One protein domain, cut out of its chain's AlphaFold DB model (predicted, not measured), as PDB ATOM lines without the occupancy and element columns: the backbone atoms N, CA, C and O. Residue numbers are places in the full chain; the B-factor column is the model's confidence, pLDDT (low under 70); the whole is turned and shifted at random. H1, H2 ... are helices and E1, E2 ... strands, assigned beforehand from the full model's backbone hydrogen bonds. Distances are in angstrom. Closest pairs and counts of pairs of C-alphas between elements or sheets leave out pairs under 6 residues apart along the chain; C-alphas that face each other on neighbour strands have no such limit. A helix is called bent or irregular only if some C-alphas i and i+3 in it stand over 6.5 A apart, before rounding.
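Overview. This is residues 8 to 98, 123 to 167 and 476 to 505 of the 506 residues of an uncharacterized protein of Chlorella variabilis (UniProt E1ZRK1). A small three-strand sheet lies in the middle, with H2 over one face and the long helix H6 over the opposite face; residues 500 to 505 stick out beyond. H1 packs on H2, while H3, H4 and H5 only graze the sheet. The printed part has 166 residues, with named elements in the order H1 E1 H2 E2 H3 H4 E3 H5 H6; the sheet runs E1 E2 E3, all parallel, and the class is mostly helix. The whole is compact, radius of gyration of the C-alphas 16.7 A, spanning 50 by 46 by 32 A.

Arrangement. H1, residues 26 to 35, is irregular, with C-alphas 31 and 34 7.5 A apart. It touches H2, residues 51 to 59, the same way at a shallow tilt of 22 degrees; their closest C-alphas, Pro 26 and Leu 53, are 6.2 A apart. E1, residues 38 to 44, H2 and E2, residues 67 to 72, form a strand-helix-strand unit, two parallel neighbour strands with a helix between, its crossover right-handed. N 39 and O 67 are within hydrogen-bond range at 2.9 A, as are N 128 of E3, residues 125 to 129, and O 70 of E2. H3, residues 75 to 80, touches residues 134 to 141 of H5, residues 132 to 149, closest at C-alphas 75 and 138, 5.4 A. H4, residues 85 to 95, is close to H5 but not clearly touching, C-alphas 90 and 146 being 6.9 A apart. H6, residues 476 to 503, runs along E2 at 17 degrees on the local plane, height 8.5 A over the sheet; C-alphas 67 and 488 are closest, 6.0 A. Every O i to N i+4 pair is within hydrogen-bond range in H2, H4, H5 and H6, but 4 of 6 in H1 and 1 of 2 in H3.

Along the chain. H1 begins at C-alpha 26 (16.813, -113.601, 59.815). H5 is 25.7 A long and H6 41.0 A, ending at C-alpha 503 (37.446, -98.414, 38.281).

Size, cuts and confidence. Residues 99 to 122 and 168 to 475 are not printed, with C-alpha gaps of 13.0 A and 13.7 A. Of the links printed whole, none is long. The model's pLDDT is under 70 at residues 8 to 18, 82, 93 and 96 to 98.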
ATOM      1  N   ALA A   8      12.449-105.157  59.085       57.56
ATOM      2  CA  ALA A   8      12.370-105.366  60.528       57.56
ATOM      3  C   ALA A   8      12.260-106.854  60.881       57.56
ATOM      4  O   ALA A   8      11.568-107.628  60.220       57.56
ATOM      5  N   TRP A   9      12.901-107.230  61.988       48.38
ATOM      6  CA  TRP A   9      12.740-108.517  62.661       48.38
ATOM      7  C   TRP A   9      12.421-108.261  64.139       48.38
ATOM      8  O   TRP A   9      12.920-107.295  64.709       48.38
ATOM      9  N   ALA A  10      11.538-109.075  64.724       54.81
ATOM     10  CA  ALA A  10      11.047-108.976  66.110       54.81
ATOM     11  C   ALA A  10      10.213-107.724  66.498       54.81
ATOM     12  O   ALA A  10       9.788-107.606  67.640       54.81
ATOM     13  N   PHE A  11       9.868-106.830  65.559       53.03
ATOM     14  CA  PHE A  11       8.960-105.685  65.803       53.03
ATOM     15  C   PHE A  11       7.457-106.004  65.651       53.03
ATOM     16  O   PHE A  11       6.634-105.088  65.650       53.03
ATOM     17  N   GLN A  12       7.087-107.278  65.485       54.88
ATOM     18  CA  GLN A  12       5.716-107.681  65.136       54.88
ATOM     19  C   GLN A  12       4.680-107.475  66.252       54.88
ATOM     20  O   GLN A  12       3.490-107.534  65.964       54.88
ATOM     21  N   ASP A  13       5.108-107.192  67.482       58.12
ATOM     22  CA  ASP A  13       4.183-107.034  68.604       58.12
ATOM     23  C   ASP A  13       3.615-105.613  68.677       58.12
ATOM     24  O   ASP A  13       2.521-105.328  68.203       58.12
ATOM     25  N   VAL A  14       4.359-104.694  69.295       51.94
ATOM     26  CA  VAL A  14       3.812-103.393  69.699       51.94
ATOM     27  C   VAL A  14       3.857-102.384  68.559       51.94
ATOM     28  O   VAL A  14       2.982-101.539  68.471       51.94
ATOM     29  N   MET A  15       4.857-102.470  67.680       56.41
ATOM     30  CA  MET A  15       5.110-101.454  66.652       56.41
ATOM     31  C   MET A  15       4.488-101.763  65.295       56.41
ATOM     32  O   MET A  15       4.614-100.949  64.380       56.41
ATOM     33  N   ALA A  16       3.854-102.927  65.145       65.62
ATOM     34  CA  ALA A  16       3.478-103.428  63.832       65.62
ATOM     35  C   ALA A  16       2.491-102.526  63.092       65.62
ATOM     36  O   ALA A  16       2.607-102.352  61.885       65.62
ATOM     37  N   GLU A  17       1.588-101.876  63.822       65.81
ATOM     38  CA  GLU A  17       0.613-100.951  63.240       65.81
ATOM     39  C   GLU A  17       1.243 -99.651  62.711       65.81
ATOM     40  O   GLU A  17       0.677 -99.007  61.829       65.81
ATOM     41  N   TRP A  18       2.414 -99.261  63.221       66.06
ATOM     42  CA  TRP A  18       3.116 -98.034  62.813       66.06
ATOM     43  C   TRP A  18       4.280 -98.297  61.862       66.06
ATOM     44  O   TRP A  18       4.864 -97.357  61.316       66.06
ATOM     45  N   TYR A  19       4.645 -99.562  61.674       71.62
ATOM     46  CA  TYR A  19       5.733 -99.943  60.800       71.62
ATOM     47  C   TYR A  19       5.243-100.052  59.356       71.62
ATOM     48  O   TYR A  19       4.463-100.930  59.008       71.62
ATOM     49  N   LEU A  20       5.724 -99.145  58.505       78.56
ATOM     50  CA  LEU A  20       5.396 -99.113  57.074       78.56
ATOM     51  C   LEU A  20       6.408 -99.876  56.201       78.56
ATOM     52  O   LEU A  20       6.311 -99.819  54.978       78.56
ATOM     53  N   GLY A  21       7.418-100.506  56.810       81.00
ATOM     54  CA  GLY A  21       8.445-101.265  56.096       81.00
ATOM     55  C   GLY A  21       8.080-102.736  55.907       81.00
ATOM     56  O   GLY A  21       6.994-103.184  56.276       81.00
ATOM     57  N   ASP A  22       9.030-103.500  55.377       84.75
ATOM     58  CA  ASP A  22       8.871-104.929  55.142       84.75
ATOM     59  C   ASP A  22       9.353-105.748  56.346       84.75
ATOM     60  O   ASP A  22      10.322-105.413  57.029       84.75
ATOM     61  N   TYR A  23       8.702-106.876  56.611       84.88
ATOM     62  CA  TYR A  23       9.204-107.833  57.594       84.88
ATOM     63  C   TYR A  23      10.115-108.853  56.925       84.88
ATOM     64  O   TYR A  23       9.776-109.427  55.891       84.88
ATOM     65  N   GLY A  24      11.264-109.103  57.548       85.62
ATOM     66  CA  GLY A  24      12.243-110.073  57.079       85.62
ATOM     67  C   GLY A  24      12.388-111.254  58.031       85.62
ATOM     68  O   GLY A  24      12.310-111.119  59.252       85.62
ATOM     69  N   THR A  25      12.675-112.425  57.472       88.81
ATOM     70  CA  THR A  25      13.289-113.511  58.246       88.81
ATOM     71  C   THR A  25      14.750-113.158  58.559       88.81
ATOM     72  O   THR A  25      15.350-112.359  57.832       88.81
ATOM     73  N   PRO A  26      15.381-113.773  59.578       88.75
ATOM     74  CA  PRO A  26      16.813-113.601  59.815       88.75
ATOM     75  C   PRO A  26      17.670-113.864  58.568       88.75
ATOM     76  O   PRO A  26      18.568-113.084  58.264       88.75
ATOM     77  N   SER A  27      17.358-114.915  57.803       91.44
ATOM     78  CA  SER A  27      18.078-115.266  56.573       91.44
ATOM     79  C   SER A  27      17.920-114.211  55.478       91.44
ATOM     80  O   SER A  27      18.916-113.789  54.897       91.44
ATOM     81  N   SER A  28      16.699-113.720  55.236       92.62
ATOM     82  CA  SER A  28      16.469-112.687  54.213       92.62
ATOM     83  C   SER A  28      17.107-111.344  54.582       92.62
ATOM     84  O   SER A  28      17.594-110.634  53.704       92.62
ATOM     85  N   LEU A  29      17.148-110.997  55.876       90.56
ATOM     86  CA  LEU A  29      17.921-109.855  56.377       90.56
ATOM     87  C   LEU A  29      19.418-110.037  56.107       90.56
ATOM     88  O   LEU A  29      20.061-109.119  55.609       90.56
ATOM     89  N   LEU A  30      19.927-111.245  56.358       92.25
ATOM     90  CA  LEU A  30      21.204-111.788  55.878       92.25
ATOM     91  C   LEU A  30      21.593-111.299  54.486       92.25
ATOM     92  O   LEU A  30      22.545-110.544  54.266       92.25
ATOM     93  N   GLU A  31      20.809-111.795  53.546       93.94
ATOM     94  CA  GLU A  31      21.055-111.718  52.112       93.94
ATOM     95  C   GLU A  31      20.954-110.290  51.573       93.94
ATOM     96  O   GLU A  31      21.683-109.911  50.659       93.94
ATOM     97  N   THR A  32      20.068-109.484  52.153       93.62
ATOM     98  CA  THR A  32      19.776-108.127  51.672       93.62
ATOM     99  C   THR A  32      20.530-107.040  52.424       93.62
ATOM    100  O   THR A  32      20.615-105.924  51.919       93.62
ATOM    101  N   ALA A  33      21.140-107.340  53.577       93.00
ATOM    102  CA  ALA A  33      21.761-106.336  54.435       93.00
ATOM    103  C   ALA A  33      22.767-105.431  53.698       93.00
ATOM    104  O   ALA A  33      22.830-104.249  54.003       93.00
ATOM    105  N   ASP A  34      23.525-105.932  52.712       93.62
ATOM    106  CA  ASP A  34      24.533-105.127  51.986       93.62
ATOM    107  C   ASP A  34      23.927-104.004  51.127       93.62
ATOM    108  O   ASP A  34      24.628-103.070  50.728       93.62
ATOM    109  N   GLN A  35      22.625-104.082  50.848       92.88
ATOM    110  CA  GLN A  35      21.893-103.114  50.034       92.88
ATOM    111  C   GLN A  35      21.527-101.849  50.819       92.88
ATOM    112  O   GLN A  35      21.149-100.849  50.213       92.88
ATOM    113  N   PHE A  36      21.645-101.869  52.151       93.00
ATOM    114  CA  PHE A  36      21.274-100.746  53.006       93.00
ATOM    115  C   PHE A  36      22.489 -99.918  53.422       93.00
ATOM    116  O   PHE A  36      23.481-100.449  53.930       93.00
ATOM    117  N   ASP A  37      22.370 -98.594  53.311       94.06
ATOM    118  CA  ASP A  37      23.345 -97.644  53.865       94.06
ATOM    119  C   ASP A  37      23.342 -97.634  55.401       94.06
ATOM    120  O   ASP A  37      24.324 -97.242  56.031       94.06
ATOM    121  N   VAL A  38      22.234 -98.054  56.017       94.62
ATOM    122  CA  VAL A  38      22.043 -98.064  57.468       94.62
ATOM    123  C   VAL A  38      21.407 -99.374  57.907       94.62
ATOM    124  O   VAL A  38      20.357 -99.756  57.400       94.62
ATOM    125  N   VAL A  39      21.994-100.004  58.921       93.75
ATOM    126  CA  VAL A  39      21.377-101.100  59.676       93.75
ATOM    127  C   VAL A  39      21.297-100.675  61.138       93.75
ATOM    128  O   VAL A  39      22.310-100.336  61.747       93.75
ATOM    129  N   ALA A  40      20.094-100.677  61.708       92.88
ATOM    130  CA  ALA A  40      19.861-100.296  63.097       92.88
ATOM    131  C   ALA A  40      19.380-101.499  63.918       92.88
ATOM    132  O   ALA A  40      18.474-102.218  63.505       92.88
ATOM    133  N   MET A  41      19.967-101.692  65.097       91.62
ATOM    134  CA  MET A  41      19.592-102.727  66.062       91.62
ATOM    135  C   MET A  41      19.116-102.036  67.335       91.62
ATOM    136  O   MET A  41      19.932-101.519  68.088       91.62
ATOM    137  N   ALA A  42      17.803-101.975  67.568       85.38
ATOM    138  CA  ALA A  42      17.237-101.182  68.665       85.38
ATOM    139  C   ALA A  42      17.567-101.733  70.066       85.38
ATOM    140  O   ALA A  42      17.697-100.961  71.015       85.38
ATOM    141  N   THR A  43      17.719-103.052  70.186       83.00
ATOM    142  CA  THR A  43      18.030-103.772  71.426       83.00
ATOM    143  C   THR A  43      19.292-104.598  71.223       83.00
ATOM    144  O   THR A  43      19.248-105.708  70.708       83.00
ATOM    145  N   PHE A  44      20.446-104.050  71.594       87.38
ATOM    146  CA  PHE A  44      21.744-104.687  71.393       87.38
ATOM    147  C   PHE A  44      22.606-104.678  72.675       87.38
ATOM    148  O   PHE A  44      22.662-103.653  73.361       87.38
ATOM    149  N   PRO A  45      23.320-105.776  72.986       85.38
ATOM    150  CA  PRO A  45      23.077-107.121  72.464       85.38
ATOM    151  C   PRO A  45      21.767-107.667  73.051       85.38
ATOM    152  O   PRO A  45      21.474-107.453  74.226       85.38
ATOM    153  N   GLU A  46      20.969-108.350  72.241       78.56
ATOM    154  CA  GLU A  46      19.805-109.086  72.735       78.56
ATOM    155  C   GLU A  46      20.209-110.529  73.040       78.56
ATOM    156  O   GLU A  46      20.895-111.165  72.243       78.56
ATOM    157  N   GLU A  47      19.800-111.060  74.191       79.62
ATOM    158  CA  GLU A  47      19.986-112.480  74.494       79.62
ATOM    159  C   GLU A  47      18.918-113.336  73.792       79.62
ATOM    160  O   GLU A  47      17.819-112.879  73.484       79.62
ATOM    161  N   GLY A  48      19.233-114.605  73.534       83.06
ATOM    162  CA  GLY A  48      18.293-115.547  72.922       83.06
ATOM    163  C   GLY A  48      18.345-115.576  71.385       83.06
ATOM    164  O   GLY A  48      19.432-115.480  70.806       83.06
ATOM    165  N   PRO A  49      17.204-115.780  70.693       80.94
ATOM    166  CA  PRO A  49      17.178-116.163  69.277       80.94
ATOM    167  C   PRO A  49      17.654-115.064  68.316       80.94
ATOM    168  O   PRO A  49      18.017-115.371  67.183       80.94
ATOM    169  N   GLY A  50      17.677-113.800  68.751       84.00
ATOM    170  CA  GLY A  50      18.161-112.676  67.944       84.00
ATOM    171  C   GLY A  50      19.675-112.541  67.903       84.00
ATOM    172  O   GLY A  50      20.223-112.010  66.935       84.00
ATOM    173  N   MET A  51      20.368-113.076  68.909       87.25
ATOM    174  CA  MET A  51      21.807-112.894  69.053       87.25
ATOM    175  C   MET A  51      22.624-113.404  67.852       87.25
ATOM    176  O   MET A  51      23.525-112.689  67.405       87.25
ATOM    177  N   PRO A  52      22.344-114.592  67.270       89.69
ATOM    178  CA  PRO A  52      23.086-115.067  66.103       89.69
ATOM    179  C   PRO A  52      22.980-114.125  64.898       89.69
ATOM    180  O   PRO A  52      23.978-113.903  64.217       89.69
ATOM    181  N   LEU A  53      21.800-113.544  64.660       90.75
ATOM    182  CA  LEU A  53      21.573-112.580  63.581       90.75
ATOM    183  C   LEU A  53      22.354-111.286  63.827       90.75
ATOM    184  O   LEU A  53      23.099-110.845  62.954       90.75
ATOM    185  N   GLN A  54      22.224-110.704  65.025       91.06
ATOM    186  CA  GLN A  54      22.942-109.483  65.406       91.06
ATOM    187  C   GLN A  54      24.454-109.670  65.269       91.06
ATOM    188  O   GLN A  54      25.134-108.848  64.660       91.06
ATOM    189  N   ARG A  55      24.974-110.796  65.766       89.94
ATOM    190  CA  ARG A  55      26.385-111.158  65.642       89.94
ATOM    191  C   ARG A  55      26.831-111.230  64.186       89.94
ATOM    192  O   ARG A  55      27.807-110.584  63.834       89.94
ATOM    193  N   GLN A  56      26.125-111.979  63.341       91.62
ATOM    194  CA  GLN A  56      26.504-112.134  61.935       91.62
ATOM    195  C   GLN A  56      26.468-110.802  61.173       91.62
ATOM    196  O   GLN A  56      27.364-110.542  60.377       91.62
ATOM    197  N   LEU A  57      25.483-109.938  61.438       91.44
ATOM    198  CA  LEU A  57      25.401-108.607  60.829       91.44
ATOM    199  C   LEU A  57      26.574-107.701  61.233       91.44
ATOM    200  O   LEU A  57      27.034-106.907  60.419       91.44
ATOM    201  N   VAL A  58      27.060-107.819  62.471       90.06
ATOM    202  CA  VAL A  58      28.174-107.004  62.974       90.06
ATOM    203  C   VAL A  58      29.546-107.587  62.599       90.06
ATOM    204  O   VAL A  58      30.462-106.834  62.280       90.06
ATOM    205  N   GLU A  59      29.712-108.912  62.635       88.00
ATOM    206  CA  GLU A  59      30.971-109.595  62.293       88.00
ATOM    207  C   GLU A  59      31.216-109.672  60.782       88.00
ATOM    208  O   GLU A  59      32.370-109.783  60.354       88.00
ATOM    209  N   ARG A  60      30.161-109.610  59.957       86.62
ATOM    210  CA  ARG A  60      30.328-109.505  58.506       86.62
ATOM    211  C   ARG A  60      31.128-108.244  58.193       86.62
ATOM    212  O   ARG A  60      30.925-107.196  58.800       86.62
ATOM    213  N   ALA A  61      32.027-108.334  57.213       79.38
ATOM    214  CA  ALA A  61      32.699-107.164  56.666       79.38
ATOM    215  C   ALA A  61      31.651-106.247  56.015       79.38
ATOM    216  O   ALA A  61      31.327-106.404  54.839       79.38
ATOM    217  N   ALA A  62      31.088-105.336  56.810       85.69
ATOM    218  CA  ALA A  62      30.077-104.403  56.354       85.69
ATOM    219  C   ALA A  62      30.648-103.578  55.189       85.69
ATOM    220  O   ALA A  62      31.799-103.116  55.275       85.69
ATOM    221  N   PRO A  63      29.878-103.377  54.107       92.44
ATOM    222  CA  PRO A  63      30.327-102.592  52.975       92.44
ATOM    223  C   PRO A  63      30.817-101.203  53.409       92.44
ATOM    224  O   PRO A  63      30.274-100.637  54.362       92.44
ATOM    225  N   PRO A  64      31.799-100.600  52.714       91.06
ATOM    226  CA  PRO A  64      32.354 -99.306  53.115       91.06
ATOM    227  C   PRO A  64      31.320 -98.173  53.241       91.06
ATOM    228  O   PRO A  64      31.546 -97.240  54.018       91.06
ATOM    229  N   HIS A  65      30.205 -98.257  52.500       91.94
ATOM    230  CA  HIS A  65      29.085 -97.308  52.546       91.94
ATOM    231  C   HIS A  65      28.162 -97.497  53.754       91.94
ATOM    232  O   HIS A  65      27.552 -96.530  54.202       91.94
ATOM    233  N   GLN A  66      28.083 -98.709  54.300       93.81
ATOM    234  CA  GLN A  66      27.118 -99.070  55.330       93.81
ATOM    235  C   GLN A  66      27.533 -98.566  56.716       93.81
ATOM    236  O   GLN A  66      28.696 -98.680  57.109       93.81
ATOM    237  N   ARG A  67      26.562 -98.068  57.490       93.50
ATOM    238  CA  ARG A  67      26.696 -97.760  58.920       93.50
ATOM    239  C   ARG A  67      25.784 -98.629  59.775       93.50
ATOM    240  O   ARG A  67      24.635 -98.879  59.424       93.50
ATOM    241  N   LEU A  68      26.291 -99.029  60.934       93.56
ATOM    242  CA  LEU A  68      25.571 -99.802  61.938       93.56
ATOM    243  C   LEU A  68      25.248 -98.902  63.138       93.56
ATOM    244  O   LEU A  68      26.143 -98.261  63.691       93.56
ATOM    245  N   LEU A  69      23.985 -98.864  63.554       94.00
ATOM    246  CA  LEU A  69      23.535 -98.185  64.771       94.00
ATOM    247  C   LEU A  69      23.106 -99.233  65.799       94.00
ATOM    248  O   LEU A  69      22.155 -99.972  65.552       94.00
ATOM    249  N   LEU A  70      23.789 -99.303  66.940       93.75
ATOM    250  CA  LEU A  70      23.546-100.321  67.966       93.75
ATOM    251  C   LEU A  70      22.961 -99.675  69.230       93.75
ATOM    252  O   LEU A  70      23.646 -98.925  69.925       93.75
ATOM    253  N   GLY A  71      21.691 -99.961  69.509       93.44
ATOM    254  CA  GLY A  71      20.924 -99.478  70.654       93.44
ATOM    255  C   GLY A  71      21.241-100.246  71.933       93.44
ATOM    256  O   GLY A  71      20.740-101.347  72.151       93.44
ATOM    257  N   VAL A  72      22.068 -99.666  72.797       91.50
ATOM    258  CA  VAL A  72      22.505-100.265  74.059       91.50
ATOM    259  C   VAL A  72      21.465-100.010  75.147       91.50
ATOM    260  O   VAL A  72      21.288 -98.886  75.621       91.50
ATOM    261  N   HIS A  73      20.787-101.078  75.567       85.25
ATOM    262  CA  HIS A  73      19.790-101.042  76.645       85.25
ATOM    263  C   HIS A  73      20.295-101.672  77.958       85.25
ATOM    264  O   HIS A  73      19.740-101.389  79.021       85.25
ATOM    265  N   ASN A  74      21.360-102.483  77.879       87.94
ATOM    266  CA  ASN A  74      22.068-103.099  79.002       87.94
ATOM    267  C   ASN A  74      23.589-103.103  78.723       87.94
ATOM    268  O   ASN A  74      24.103-104.020  78.076       87.94
ATOM    269  N   PRO A  75      24.335-102.081  79.175       88.56
ATOM    270  CA  PRO A  75      25.749-101.934  78.838       88.56
ATOM    271  C   PRO A  75      26.632-103.035  79.425       88.56
ATOM    272  O   PRO A  75      27.652-103.373  78.837       88.56
ATOM    273  N   VAL A  76      26.243-103.641  80.550       85.12
ATOM    274  CA  VAL A  76      27.016-104.739  81.153       85.12
ATOM    275  C   VAL A  76      27.027-105.958  80.225       85.12
ATOM    276  O   VAL A  76      28.081-106.555  79.996       85.12
ATOM    277  N   GLN A  77      25.883-106.283  79.610       84.62
ATOM    278  CA  GLN A  77      25.785-107.377  78.635       84.62
ATOM    279  C   GLN A  77      26.618-107.129  77.372       84.62
ATOM    280  O   GLN A  77      27.109-108.093  76.779       84.62
ATOM    281  N   LEU A  78      26.845-105.861  77.000       85.88
ATOM    282  CA  LEU A  78      27.686-105.477  75.860       85.88
ATOM    283  C   LEU A  78      29.075-106.123  75.936       85.88
ATOM    284  O   LEU A  78      29.588-106.603  74.930       85.88
ATOM    285  N   LEU A  79      29.676-106.160  77.128       82.31
ATOM    286  CA  LEU A  79      31.021-106.700  77.328       82.31
ATOM    287  C   LEU A  79      31.035-108.105  77.948       82.31
ATOM    288  O   LEU A  79      31.987-108.855  77.724       82.31
ATOM    289  N   ALA A  80      30.007-108.469  78.720       80.44
ATOM    290  CA  ALA A  80      29.931-109.770  79.383       80.44
ATOM    291  C   ALA A  80      29.513-110.906  78.430       80.44
ATOM    292  O   ALA A  80      30.134-111.972  78.435       80.44
ATOM    293  N   SER A  81      28.488-110.677  77.602       71.62
ATOM    294  CA  SER A  81      27.833-111.733  76.811       71.62
ATOM    295  C   SER A  81      28.367-111.822  75.378       71.62
ATOM    296  O   SER A  81      28.380-112.893  74.772       71.62
ATOM    297  N   ALA A  82      28.866-110.715  74.826       66.56
ATOM    298  CA  ALA A  82      29.351-110.652  73.454       66.56
ATOM    299  C   ALA A  82      30.884-110.680  73.399       66.56
ATOM    300  O   ALA A  82      31.492-109.705  72.994       66.56
ATOM    301  N   GLN A  83      31.537-111.791  73.764       74.31
ATOM    302  CA  GLN A  83      33.017-111.882  73.791       74.31
ATOM    303  C   GLN A  83      33.715-111.487  72.469       74.31
ATOM    304  O   GLN A  83      34.889-111.128  72.476       74.31
ATOM    305  N   TRP A  84      32.997-111.539  71.347       75.94
ATOM    306  CA  TRP A  84      33.457-111.140  70.014       75.94
ATOM    307  C   TRP A  84      33.426-109.619  69.776       75.94
ATOM    308  O   TRP A  84      34.193-109.087  68.975       75.94
ATOM    309  N   LEU A  85      32.547-108.903  70.473       78.94
ATOM    310  CA  LEU A  85      32.283-107.487  70.265       78.94
ATOM    311  C   LEU A  85      33.404-106.557  70.772       78.94
ATOM    312  O   LEU A  85      33.711-105.592  70.064       78.94
ATOM    313  N   PRO A  86      34.046-106.802  71.935       76.50
ATOM    314  CA  PRO A  86      35.056-105.902  72.464       76.50
ATOM    315  C   PRO A  86      36.201-105.641  71.481       76.50
ATOM    316  O   PRO A  86      36.583-104.491  71.288       76.50
ATOM    317  N   GLU A  87      36.712-106.658  70.776       75.75
ATOM    318  CA  GLU A  87      37.776-106.443  69.784       75.75
ATOM    319  C   GLU A  87      37.349-105.519  68.640       75.75
ATOM    320  O   GLU A  87      38.135-104.676  68.198       75.75
ATOM    321  N   MET A  88      36.113-105.665  68.155       81.25
ATOM    322  CA  MET A  88      35.574-104.813  67.100       81.25
ATOM    323  C   MET A  88      35.394-103.375  67.593       81.25
ATOM    324  O   MET A  88      35.864-102.447  66.931       81.25
ATOM    325  N   LEU A  89      34.777-103.193  68.766       77.75
ATOM    326  CA  LEU A  89      34.611-101.874  69.376       77.75
ATOM    327  C   LEU A  89      35.974-101.216  69.589       77.75
ATOM    328  O   LEU A  89      36.176-100.088  69.158       77.75
ATOM    329  N   LEU A  90      36.955-101.933  70.142       75.25
ATOM    330  CA  LEU A  90      38.303-101.405  70.349       75.25
ATOM    331  C   LEU A  90      38.972-100.996  69.039       75.25
ATOM    332  O   LEU A  90      39.554 -99.919  68.971       75.25
ATOM    333  N   LYS A  91      38.874-101.808  67.979       79.50
ATOM    334  CA  LYS A  91      39.412-101.443  66.657       79.50
ATOM    335  C   LYS A  91      38.799-100.143  66.144       79.50
ATOM    336  O   LYS A  91      39.522 -99.311  65.612       79.50
ATOM    337  N   GLN A  92      37.497 -99.949  66.323       74.44
ATOM    338  CA  GLN A  92      36.805 -98.745  65.861       74.44
ATOM    339  C   GLN A  92      37.126 -97.520  66.698       74.44
ATOM    340  O   GLN A  92      37.388 -96.459  66.142       74.44
ATOM    341  N   VAL A  93      37.150 -97.680  68.016       69.50
ATOM    342  CA  VAL A  93      37.551 -96.640  68.961       69.50
ATOM    343  C   VAL A  93      38.967 -96.159  68.657       69.50
ATOM    344  O   VAL A  93      39.208 -94.962  68.572       69.50
ATOM    345  N   LEU A  94      39.895 -97.086  68.416       70.56
ATOM    346  CA  LEU A  94      41.284 -96.760  68.090       70.56
ATOM    347  C   LEU A  94      41.470 -96.213  66.672       70.56
ATOM    348  O   LEU A  94      42.448 -95.517  66.411       70.56
ATOM    349  N   ALA A  95      40.568 -96.546  65.748       72.62
ATOM    350  CA  ALA A  95      40.596 -96.025  64.387       72.62
ATOM    351  C   ALA A  95      40.078 -94.580  64.297       72.62
ATOM    352  O   ALA A  95      40.311 -93.923  63.281       72.62
ATOM    353  N   GLN A  96      39.395 -94.068  65.327       68.00
ATOM    354  CA  GLN A  96      39.018 -92.659  65.380       68.00
ATOM    355  C   GLN A  96      40.273 -91.818  65.664       68.00
ATOM    356  O   GLN A  96      40.908 -91.995  66.705       68.00
ATOM    357  N   PRO A  97      40.680 -90.906  64.760       61.50
ATOM    358  CA  PRO A  97      41.839 -90.065  65.008       61.50
ATOM    359  C   PRO A  97      41.585 -89.206  66.250       61.50
ATOM    360  O   PRO A  97      40.588 -88.488  66.320       61.50
ATOM    361  N   ALA A  98      42.531 -89.225  67.195       58.19
ATOM    362  CA  ALA A  98      42.493 -88.452  68.443       58.19
ATOM    363  C   ALA A  98      42.232 -86.938  68.239       58.19
ATOM    364  O   ALA A  98      41.866 -86.233  69.171       58.19
ATOM    365  N   PRO A 123      32.346 -92.945  62.299       88.06
ATOM    366  CA  PRO A 123      32.620 -94.368  62.470       88.06
ATOM    367  C   PRO A 123      31.541 -95.242  61.815       88.06
ATOM    368  O   PRO A 123      30.372 -94.848  61.701       88.06
ATOM    369  N   GLN A 124      31.958 -96.430  61.363       88.88
ATOM    370  CA  GLN A 124      31.073 -97.383  60.693       88.88
ATOM    371  C   GLN A 124      30.008 -97.924  61.651       88.88
ATOM    372  O   GLN A 124      28.841 -97.953  61.293       88.88
ATOM    373  N   VAL A 125      30.388 -98.273  62.880       90.56
ATOM    374  CA  VAL A 125      29.449 -98.601  63.960       90.56
ATOM    375  C   VAL A 125      29.355 -97.418  64.913       90.56
ATOM    376  O   VAL A 125      30.363 -96.798  65.253       90.56
ATOM    377  N   GLN A 126      28.145 -97.134  65.368       91.81
ATOM    378  CA  GLN A 126      27.870 -96.167  66.415       91.81
ATOM    379  C   GLN A 126      26.980 -96.809  67.474       91.81
ATOM    380  O   GLN A 126      25.945 -97.393  67.154       91.81
ATOM    381  N   LEU A 127      27.390 -96.693  68.734       93.25
ATOM    382  CA  LEU A 127      26.542 -97.045  69.863       93.25
ATOM    383  C   LEU A 127      25.599 -95.879  70.156       93.25
ATOM    384  O   LEU A 127      26.005 -94.721  70.078       93.25
ATOM    385  N   VAL A 128      24.357 -96.183  70.510       94.38
ATOM    386  CA  VAL A 128      23.390 -95.216  71.035       94.38
ATOM    387  C   VAL A 128      22.734 -95.818  72.267       94.38
ATOM    388  O   VAL A 128      22.386 -96.992  72.262       94.38
ATOM    389  N   ALA A 129      22.588 -95.054  73.341       93.31
ATOM    390  CA  ALA A 129      21.882 -95.505  74.537       93.31
ATOM    391  C   ALA A 129      20.418 -95.054  74.527       93.31
ATOM    392  O   ALA A 129      20.040 -94.127  73.816       93.31
ATOM    393  N   LEU A 130      19.590 -95.665  75.369       90.69
ATOM    394  CA  LEU A 130      18.174 -95.297  75.496       90.69
ATOM    395  C   LEU A 130      17.912 -94.212  76.561       90.69
ATOM    396  O   LEU A 130      16.793 -93.715  76.687       90.69
ATOM    397  N   SER A 131      18.935 -93.817  77.325       90.00
ATOM    398  CA  SER A 131      18.863 -92.719  78.295       90.00
ATOM    399  C   SER A 131      20.228 -92.034  78.483       90.00
ATOM    400  O   SER A 131      21.259 -92.653  78.194       90.00
ATOM    401  N   PRO A 132      20.267 -90.785  78.990       89.38
ATOM    402  CA  PRO A 132      21.512 -90.072  79.270       89.38
ATOM    403  C   PRO A 132      22.408 -90.831  80.243       89.38
ATOM    404  O   PRO A 132      23.622 -90.890  80.055       89.38
ATOM    405  N   ASN A 133      21.816 -91.443  81.270       88.62
ATOM    406  CA  ASN A 133      22.591 -92.157  82.267       88.62
ATOM    407  C   ASN A 133      23.160 -93.471  81.738       88.62
ATOM    408  O   ASN A 133      24.331 -93.763  81.961       88.62
ATOM    409  N   VAL A 134      22.387 -94.216  80.941       89.81
ATOM    410  CA  VAL A 134      22.903 -95.411  80.267       89.81
ATOM    411  C   VAL A 134      23.976 -95.039  79.244       89.81
ATOM    412  O   VAL A 134      24.957 -95.766  79.126       89.81
ATOM    413  N   ALA A 135      23.874 -93.892  78.562       91.62
ATOM    414  CA  ALA A 135      24.956 -93.365  77.724       91.62
ATOM    415  C   ALA A 135      26.219 -93.076  78.545       91.62
ATOM    416  O   ALA A 135      27.301 -93.545  78.188       91.62
ATOM    417  N   ALA A 136      26.086 -92.352  79.662       90.75
ATOM    418  CA  ALA A 136      27.203 -92.033  80.544       90.75
ATOM    419  C   ALA A 136      27.873 -93.300  81.095       90.75
ATOM    420  O   ALA A 136      29.095 -93.419  81.014       90.75
ATOM    421  N   TYR A 137      27.076 -94.257  81.571       91.06
ATOM    422  CA  TYR A 137      27.546 -95.550  82.057       91.06
ATOM    423  C   TYR A 137      28.234 -96.354  80.946       91.06
ATOM    424  O   TYR A 137      29.346 -96.832  81.140       91.06
ATOM    425  N   THR A 138      27.626 -96.458  79.757       91.31
ATOM    426  CA  THR A 138      28.201 -97.176  78.601       91.31
ATOM    427  C   THR A 138      29.550 -96.592  78.205       91.31
ATOM    428  O   THR A 138      30.508 -97.336  78.008       91.31
ATOM    429  N   ARG A 139      29.642 -95.261  78.118       91.88
ATOM    430  CA  ARG A 139      30.896 -94.558  77.846       91.88
ATOM    431  C   ARG A 139      31.944 -94.909  78.896       91.88
ATOM    432  O   ARG A 139      32.983 -95.446  78.535       91.88
ATOM    433  N   SER A 140      31.659 -94.677  80.177       90.75
ATOM    434  CA  SER A 140      32.621 -94.940  81.253       90.75
ATOM    435  C   SER A 140      33.041 -96.410  81.320       90.75
ATOM    436  O   SER A 140      34.206 -96.703  81.579       90.75
ATOM    437  N   LEU A 141      32.124 -97.334  81.026       89.56
ATOM    438  CA  LEU A 141      32.385 -98.770  80.987       89.56
ATOM    439  C   LEU A 141      33.392 -99.105  79.882       89.56
ATOM    440  O   LEU A 141      34.367 -99.812  80.123       89.56
ATOM    441  N   LEU A 142      33.174 -98.580  78.675       88.94
ATOM    442  CA  LEU A 142      34.045 -98.813  77.525       88.94
ATOM    443  C   LEU A 142      35.403 -98.124  77.669       88.94
ATOM    444  O   LEU A 142      36.416 -98.700  77.278       88.94
ATOM    445  N   GLU A 143      35.440 -96.928  78.252       88.81
ATOM    446  CA  GLU A 143      36.670 -96.194  78.557       88.81
ATOM    447  C   GLU A 143      37.517 -96.955  79.586       88.81
ATOM    448  O   GLU A 143      38.692 -97.237  79.341       88.81
ATOM    449  N   ALA A 144      36.916 -97.368  80.705       86.81
ATOM    450  CA  ALA A 144      37.599 -98.152  81.730       86.81
ATOM    451  C   ALA A 144      38.067 -99.513  81.189       86.81
ATOM    452  O   ALA A 144      39.199 -99.928  81.445       86.81
ATOM    453  N   TRP A 145      37.236-100.178  80.384       87.00
ATOM    454  CA  TRP A 145      37.601-101.429  79.725       87.00
ATOM    455  C   TRP A 145      38.782-101.240  78.757       87.00
ATOM    456  O   TRP A 145      39.768-101.971  78.844       87.00
ATOM    457  N   ALA A 146      38.744-100.230  77.883       84.56
ATOM    458  CA  ALA A 146      39.824 -99.948  76.938       84.56
ATOM    459  C   ALA A 146      41.142 -99.589  77.649       84.56
ATOM    460  O   ALA A 146      42.204-100.064  77.238       84.56
ATOM    461  N   GLY A 147      41.070 -98.807  78.731       85.38
ATOM    462  CA  GLY A 147      42.220 -98.470  79.573       85.38
ATOM    463  C   GLY A 147      42.808 -99.682  80.306       85.38
ATOM    464  O   GLY A 147      44.024 -99.794  80.433       85.38
ATOM    465  N   GLY A 148      41.972-100.637  80.727       83.75
ATOM    466  CA  GLY A 148      42.432-101.898  81.318       83.75
ATOM    467  C   GLY A 148      43.132-102.827  80.319       83.75
ATOM    468  O   GLY A 148      43.978-103.632  80.707       83.75
ATOM    469  N   MET A 149      42.816-102.705  79.028       78.50
ATOM    470  CA  MET A 149      43.368-103.567  77.979       78.50
ATOM    471  C   MET A 149      44.715-103.086  77.423       78.50
ATOM    472  O   MET A 149      45.421-103.886  76.801       78.50
ATOM    473  N   ARG A 150      45.085-101.803  77.580       78.38
ATOM    474  CA  ARG A 150      46.323-101.245  77.001       78.38
ATOM    475  C   ARG A 150      46.949-100.136  77.851       78.38
ATOM    476  O   ARG A 150      46.234 -99.277  78.351       78.38
ATOM    477  N   PRO A 151      48.292-100.058  77.908       77.06
ATOM    478  CA  PRO A 151      48.970 -98.879  78.430       77.06
ATOM    479  C   PRO A 151      48.824 -97.707  77.445       77.06
ATOM    480  O   PRO A 151      49.189 -97.825  76.275       77.06
ATOM    481  N   GLY A 152      48.305 -96.570  77.908       82.88
ATOM    482  CA  GLY A 152      48.164 -95.362  77.094       82.88
ATOM    483  C   GLY A 152      47.056 -94.430  77.588       82.88
ATOM    484  O   GLY A 152      46.408 -94.730  78.589       82.88
ATOM    485  N   PRO A 153      46.841 -93.290  76.907       82.94
ATOM    486  CA  PRO A 153      45.687 -92.443  77.177       82.94
ATOM    487  C   PRO A 153      44.396 -93.203  76.855       82.94
ATOM    488  O   PRO A 153      44.253 -93.768  75.768       82.94
ATOM    489  N   THR A 154      43.462 -93.206  77.804       82.31
ATOM    490  CA  THR A 154      42.122 -93.767  77.617       82.31
ATOM    491  C   THR A 154      41.411 -93.016  76.490       82.31
ATOM    492  O   THR A 154      41.356 -91.783  76.542       82.31
ATOM    493  N   PRO A 155      40.889 -93.705  75.460       82.56
ATOM    494  CA  PRO A 155      40.137 -93.034  74.409       82.56
ATOM    495  C   PRO A 155      38.869 -92.418  74.998       82.56
ATOM    496  O   PRO A 155      38.192 -93.088  75.763       82.56
ATOM    497  N   ILE A 156      38.532 -91.182  74.629       83.44
ATOM    498  CA  ILE A 156      37.245 -90.576  75.000       83.44
ATOM    499  C   ILE A 156      36.188 -91.048  74.005       83.44
ATOM    500  O   ILE A 156      36.408 -90.967  72.794       83.44
ATOM    501  N   LEU A 157      35.052 -91.532  74.499       85.81
ATOM    502  CA  LEU A 157      33.973 -92.041  73.653       85.81
ATOM    503  C   LEU A 157      32.749 -91.140  73.692       85.81
ATOM    504  O   LEU A 157      32.331 -90.683  74.753       85.81
ATOM    505  N   ASP A 158      32.140 -90.939  72.526       87.56
ATOM    506  CA  ASP A 158      30.811 -90.352  72.431       87.56
ATOM    507  C   ASP A 158      29.771 -91.461  72.253       87.56
ATOM    508  O   ASP A 158      29.849 -92.272  71.325       87.56
ATOM    509  N   VAL A 159      28.809 -91.500  73.170       91.62
ATOM    510  CA  VAL A 159      27.660 -92.406  73.132       91.62
ATOM    511  C   VAL A 159      26.419 -91.517  73.199       91.62
ATOM    512  O   VAL A 159      26.011 -91.140  74.301       91.62
ATOM    513  N   PRO A 160      25.822 -91.129  72.054       93.56
ATOM    514  CA  PRO A 160      24.575 -90.378  72.068       93.56
ATOM    515  C   PRO A 160      23.466 -91.197  72.726       93.56
ATOM    516  O   PRO A 160      23.558 -92.420  72.862       93.56
ATOM    517  N   TRP A 161      22.378 -90.528  73.087       93.44
ATOM    518  CA  TRP A 161      21.195 -91.184  73.619       93.44
ATOM    519  C   TRP A 161      19.935 -90.771  72.860       93.44
ATOM    520  O   TRP A 161      19.816 -89.643  72.380       93.44
ATOM    521  N   LEU A 162      19.008 -91.719  72.747       92.25
ATOM    522  CA  LEU A 162      17.749 -91.602  72.025       92.25
ATOM    523  C   LEU A 162      16.667 -92.362  72.810       92.25
ATOM    524  O   LEU A 162      16.668 -93.595  72.788       92.25
ATOM    525  N   PRO A 163      15.764 -91.683  73.544       90.06
ATOM    526  CA  PRO A 163      14.695 -92.359  74.263       90.06
ATOM    527  C   PRO A 163      13.798 -93.127  73.280       90.06
ATOM    528  O   PRO A 163      13.471 -92.596  72.211       90.06
ATOM    529  N   PRO A 164      13.366 -94.354  73.624       87.88
ATOM    530  CA  PRO A 164      12.589 -95.214  72.737       87.88
ATOM    531  C   PRO A 164      11.118 -94.776  72.729       87.88
ATOM    532  O   PRO A 164      10.247 -95.429  73.302       87.88
ATOM    533  N   LEU A 165      10.858 -93.620  72.121       88.56
ATOM    534  CA  LEU A 165       9.531 -93.030  71.986       88.56
ATOM    535  C   LEU A 165       8.916 -93.381  70.638       88.56
ATOM    536  O   LEU A 165       9.608 -93.483  69.625       88.56
ATOM    537  N   VAL A 166       7.593 -93.513  70.636       82.38
ATOM    538  CA  VAL A 166       6.817 -93.867  69.447       82.38
ATOM    539  C   VAL A 166       5.758 -92.793  69.182       82.38
ATOM    540  O   VAL A 166       5.265 -92.166  70.132       82.38
ATOM    541  N   PRO A 167       5.401 -92.538  67.910       77.19
ATOM    542  CA  PRO A 167       4.369 -91.573  67.549       77.19
ATOM    543  C   PRO A 167       2.983 -92.142  67.876       77.19
ATOM    544  O   PRO A 167       2.226 -92.543  67.002       77.19
ATOM    545  N   GLN A 476      14.380 -83.948  69.863       92.81
ATOM    546  CA  GLN A 476      15.739 -84.435  70.079       92.81
ATOM    547  C   GLN A 476      16.012 -85.725  69.289       92.81
ATOM    548  O   GLN A 476      17.053 -85.829  68.640       92.81
ATOM    549  N   ASN A 477      15.080 -86.686  69.290       92.38
ATOM    550  CA  ASN A 477      15.207 -87.923  68.516       92.38
ATOM    551  C   ASN A 477      15.389 -87.638  67.023       92.38
ATOM    552  O   ASN A 477      16.248 -88.246  66.382       92.38
ATOM    553  N   VAL A 478      14.622 -86.686  66.480       91.62
ATOM    554  CA  VAL A 478      14.767 -86.231  65.090       91.62
ATOM    555  C   VAL A 478      16.159 -85.651  64.847       91.62
ATOM    556  O   VAL A 478      16.775 -85.974  63.833       91.62
ATOM    557  N   GLU A 479      16.683 -84.838  65.764       91.19
ATOM    558  CA  GLU A 479      18.015 -84.248  65.617       91.19
ATOM    559  C   GLU A 479      19.125 -85.307  65.634       91.19
ATOM    560  O   GLU A 479      19.970 -85.329  64.737       91.19
ATOM    561  N   VAL A 480      19.097 -86.225  66.602       88.94
ATOM    562  CA  VAL A 480      20.077 -87.317  66.710       88.94
ATOM    563  C   VAL A 480      20.028 -88.210  65.467       88.94
ATOM    564  O   VAL A 480      21.069 -88.506  64.873       88.94
ATOM    565  N   ALA A 481      18.827 -88.585  65.014       90.38
ATOM    566  CA  ALA A 481      18.645 -89.373  63.798       90.38
ATOM    567  C   ALA A 481      19.152 -88.628  62.554       90.38
ATOM    568  O   ALA A 481      19.845 -89.213  61.721       90.38
ATOM    569  N   ARG A 482      18.877 -87.322  62.440       91.44
ATOM    570  CA  ARG A 482      19.365 -86.479  61.342       91.44
ATOM    571  C   ARG A 482      20.888 -86.470  61.279       91.44
ATOM    572  O   ARG A 482      21.441 -86.695  60.205       91.44
ATOM    573  N   GLN A 483      21.566 -86.244  62.405       90.06
ATOM    574  CA  GLN A 483      23.033 -86.252  62.457       90.06
ATOM    575  C   GLN A 483      23.603 -87.615  62.050       90.06
ATOM    576  O   GLN A 483      24.544 -87.691  61.255       90.06
ATOM    577  N   PHE A 484      22.992 -88.703  62.525       91.44
ATOM    578  CA  PHE A 484      23.390 -90.051  62.137       91.44
ATOM    579  C   PHE A 484      23.254 -90.287  60.622       91.44
ATOM    580  O   PHE A 484      24.199 -90.764  59.983       91.44
ATOM    581  N   LEU A 485      22.111 -89.916  60.034       93.50
ATOM    582  CA  LEU A 485      21.820 -90.101  58.609       93.50
ATOM    583  C   LEU A 485      22.710 -89.240  57.706       93.50
ATOM    584  O   LEU A 485      23.188 -89.728  56.684       93.50
ATOM    585  N   LEU A 486      23.003 -87.995  58.093       91.62
ATOM    586  CA  LEU A 486      23.972 -87.154  57.383       91.62
ATOM    587  C   LEU A 486      25.362 -87.800  57.372       91.62
ATOM    588  O   LEU A 486      26.030 -87.833  56.337       91.62
ATOM    589  N   GLY A 487      25.772 -88.377  58.504       90.19
ATOM    590  CA  GLY A 487      27.016 -89.130  58.592       90.19
ATOM    591  C   GLY A 487      27.035 -90.389  57.714       90.19
ATOM    592  O   GLY A 487      28.058 -90.697  57.102       90.19
ATOM    593  N   ALA A 488      25.908 -91.101  57.614       91.75
ATOM    594  CA  ALA A 488      25.754 -92.245  56.712       91.75
ATOM    595  C   ALA A 488      25.877 -91.832  55.244       91.75
ATOM    596  O   ALA A 488      26.689 -92.399  54.516       91.75
ATOM    597  N   ALA A 489      25.173 -90.775  54.839       92.38
ATOM    598  CA  ALA A 489      25.236 -90.251  53.480       92.38
ATOM    599  C   ALA A 489      26.659 -89.805  53.090       92.38
ATOM    600  O   ALA A 489      27.125 -90.116  51.995       92.38
ATOM    601  N   ALA A 490      27.378 -89.127  53.992       91.25
ATOM    602  CA  ALA A 490      28.764 -88.716  53.753       91.25
ATOM    603  C   ALA A 490      29.695 -89.919  53.524       91.25
ATOM    604  O   ALA A 490      30.549 -89.893  52.634       91.25
ATOM    605  N   ARG A 491      29.508 -90.994  54.294       90.19
ATOM    606  CA  ARG A 491      30.266 -92.241  54.146       90.19
ATOM    607  C   ARG A 491      29.934 -92.964  52.840       90.19
ATOM    608  O   ARG A 491      30.857 -93.364  52.135       90.19
ATOM    609  N   ALA A 492      28.656 -93.084  52.489       91.75
ATOM    610  CA  ALA A 492      28.232 -93.675  51.223       91.75
ATOM    611  C   ALA A 492      28.810 -92.916  50.016       91.75
ATOM    612  O   ALA A 492      29.354 -93.527  49.095       91.75
ATOM    613  N   ALA A 493      28.797 -91.580  50.060       92.81
ATOM    614  CA  ALA A 493      29.403 -90.744  49.026       92.81
ATOM    615  C   ALA A 493      30.920 -90.975  48.898       92.81
ATOM    616  O   ALA A 493      31.432 -91.109  47.785       92.81
ATOM    617  N   ALA A 494      31.641 -91.064  50.019       91.56
ATOM    618  CA  ALA A 494      33.075 -91.344  50.006       91.56
ATOM    619  C   ALA A 494      33.388 -92.732  49.419       91.56
ATOM    620  O   ALA A 494      34.267 -92.856  48.566       91.56
ATOM    621  N   ALA A 495      32.619 -93.755  49.799       92.12
ATOM    622  CA  ALA A 495      32.754 -95.103  49.256       92.12
ATOM    623  C   ALA A 495      32.514 -95.149  47.733       92.12
ATOM    624  O   ALA A 495      33.263 -95.804  47.007       92.12
ATOM    625  N   ALA A 496      31.520 -94.410  47.231       93.62
ATOM    626  CA  ALA A 496      31.240 -94.314  45.798       93.62
ATOM    627  C   ALA A 496      32.381 -93.636  45.015       93.62
ATOM    628  O   ALA A 496      32.744 -94.080  43.920       93.62
ATOM    629  N   LEU A 497      32.984 -92.585  45.584       94.06
ATOM    630  CA  LEU A 497      34.151 -91.921  44.998       94.06
ATOM    631  C   LEU A 497      35.363 -92.858  44.941       94.06
ATOM    632  O   LEU A 497      36.020 -92.938  43.903       94.06
ATOM    633  N   GLU A 498      35.633 -93.606  46.014       93.31
ATOM    634  CA  GLU A 498      36.707 -94.604  46.034       93.31
ATOM    635  C   GLU A 498      36.486 -95.717  45.003       93.31
ATOM    636  O   GLU A 498      37.423 -96.099  44.299       93.31
ATOM    637  N   ALA A 499      35.256 -96.222  44.877       93.56
ATOM    638  CA  ALA A 499      34.913 -97.238  43.887       93.56
ATOM    639  C   ALA A 499      35.129 -96.727  42.452       93.56
ATOM    640  O   ALA A 499      35.732 -97.420  41.631       93.56
ATOM    641  N   THR A 500      34.715 -95.487  42.173       95.56
ATOM    642  CA  THR A 500      34.914 -94.838  40.867       95.56
ATOM    643  C   THR A 500      36.399 -94.646  40.559       95.56
ATOM    644  O   THR A 500      36.845 -94.935  39.450       95.56
ATOM    645  N   ALA A 501      37.188 -94.207  41.545       94.06
ATOM    646  CA  ALA A 501      38.628 -94.029  41.391       94.06
ATOM    647  C   ALA A 501      39.341 -95.352  41.072       94.06
ATOM    648  O   ALA A 501      40.188 -95.382  40.183       94.06
ATOM    649  N   ARG A 502      38.965 -96.456  41.738       94.94
ATOM    650  CA  ARG A 502      39.517 -97.794  41.454       94.94
ATOM    651  C   ARG A 502      39.140 -98.292  40.059       94.94
ATOM    652  O   ARG A 502      39.976 -98.888  39.386       94.94
ATOM    653  N   ALA A 503      37.912 -98.024  39.612       95.38
ATOM    654  CA  ALA A 503      37.446 -98.414  38.281       95.38
ATOM    655  C   ALA A 503      38.156 -97.651  37.148       95.38
ATOM    656  O   ALA A 503      38.331 -98.203  36.070       95.38
ATOM    657  N   GLY A 504      38.587 -96.407  37.383       93.44
ATOM    658  CA  GLY A 504      39.308 -95.601  36.389       93.44
ATOM    659  C   GLY A 504      40.804 -95.910  36.247       93.44
ATOM    660  O   GLY A 504      41.454 -95.341  35.373       93.44
ATOM    661  N   THR A 505      41.367 -96.761  37.110       89.19
ATOM    662  CA  THR A 505      42.801 -97.118  37.112       89.19
ATOM    663  C   THR A 505      43.117 -98.493  36.515       89.19
ATOM    664  O   THR A 505      44.292 -98.855  36.456       89.19
TER     665      THR A 505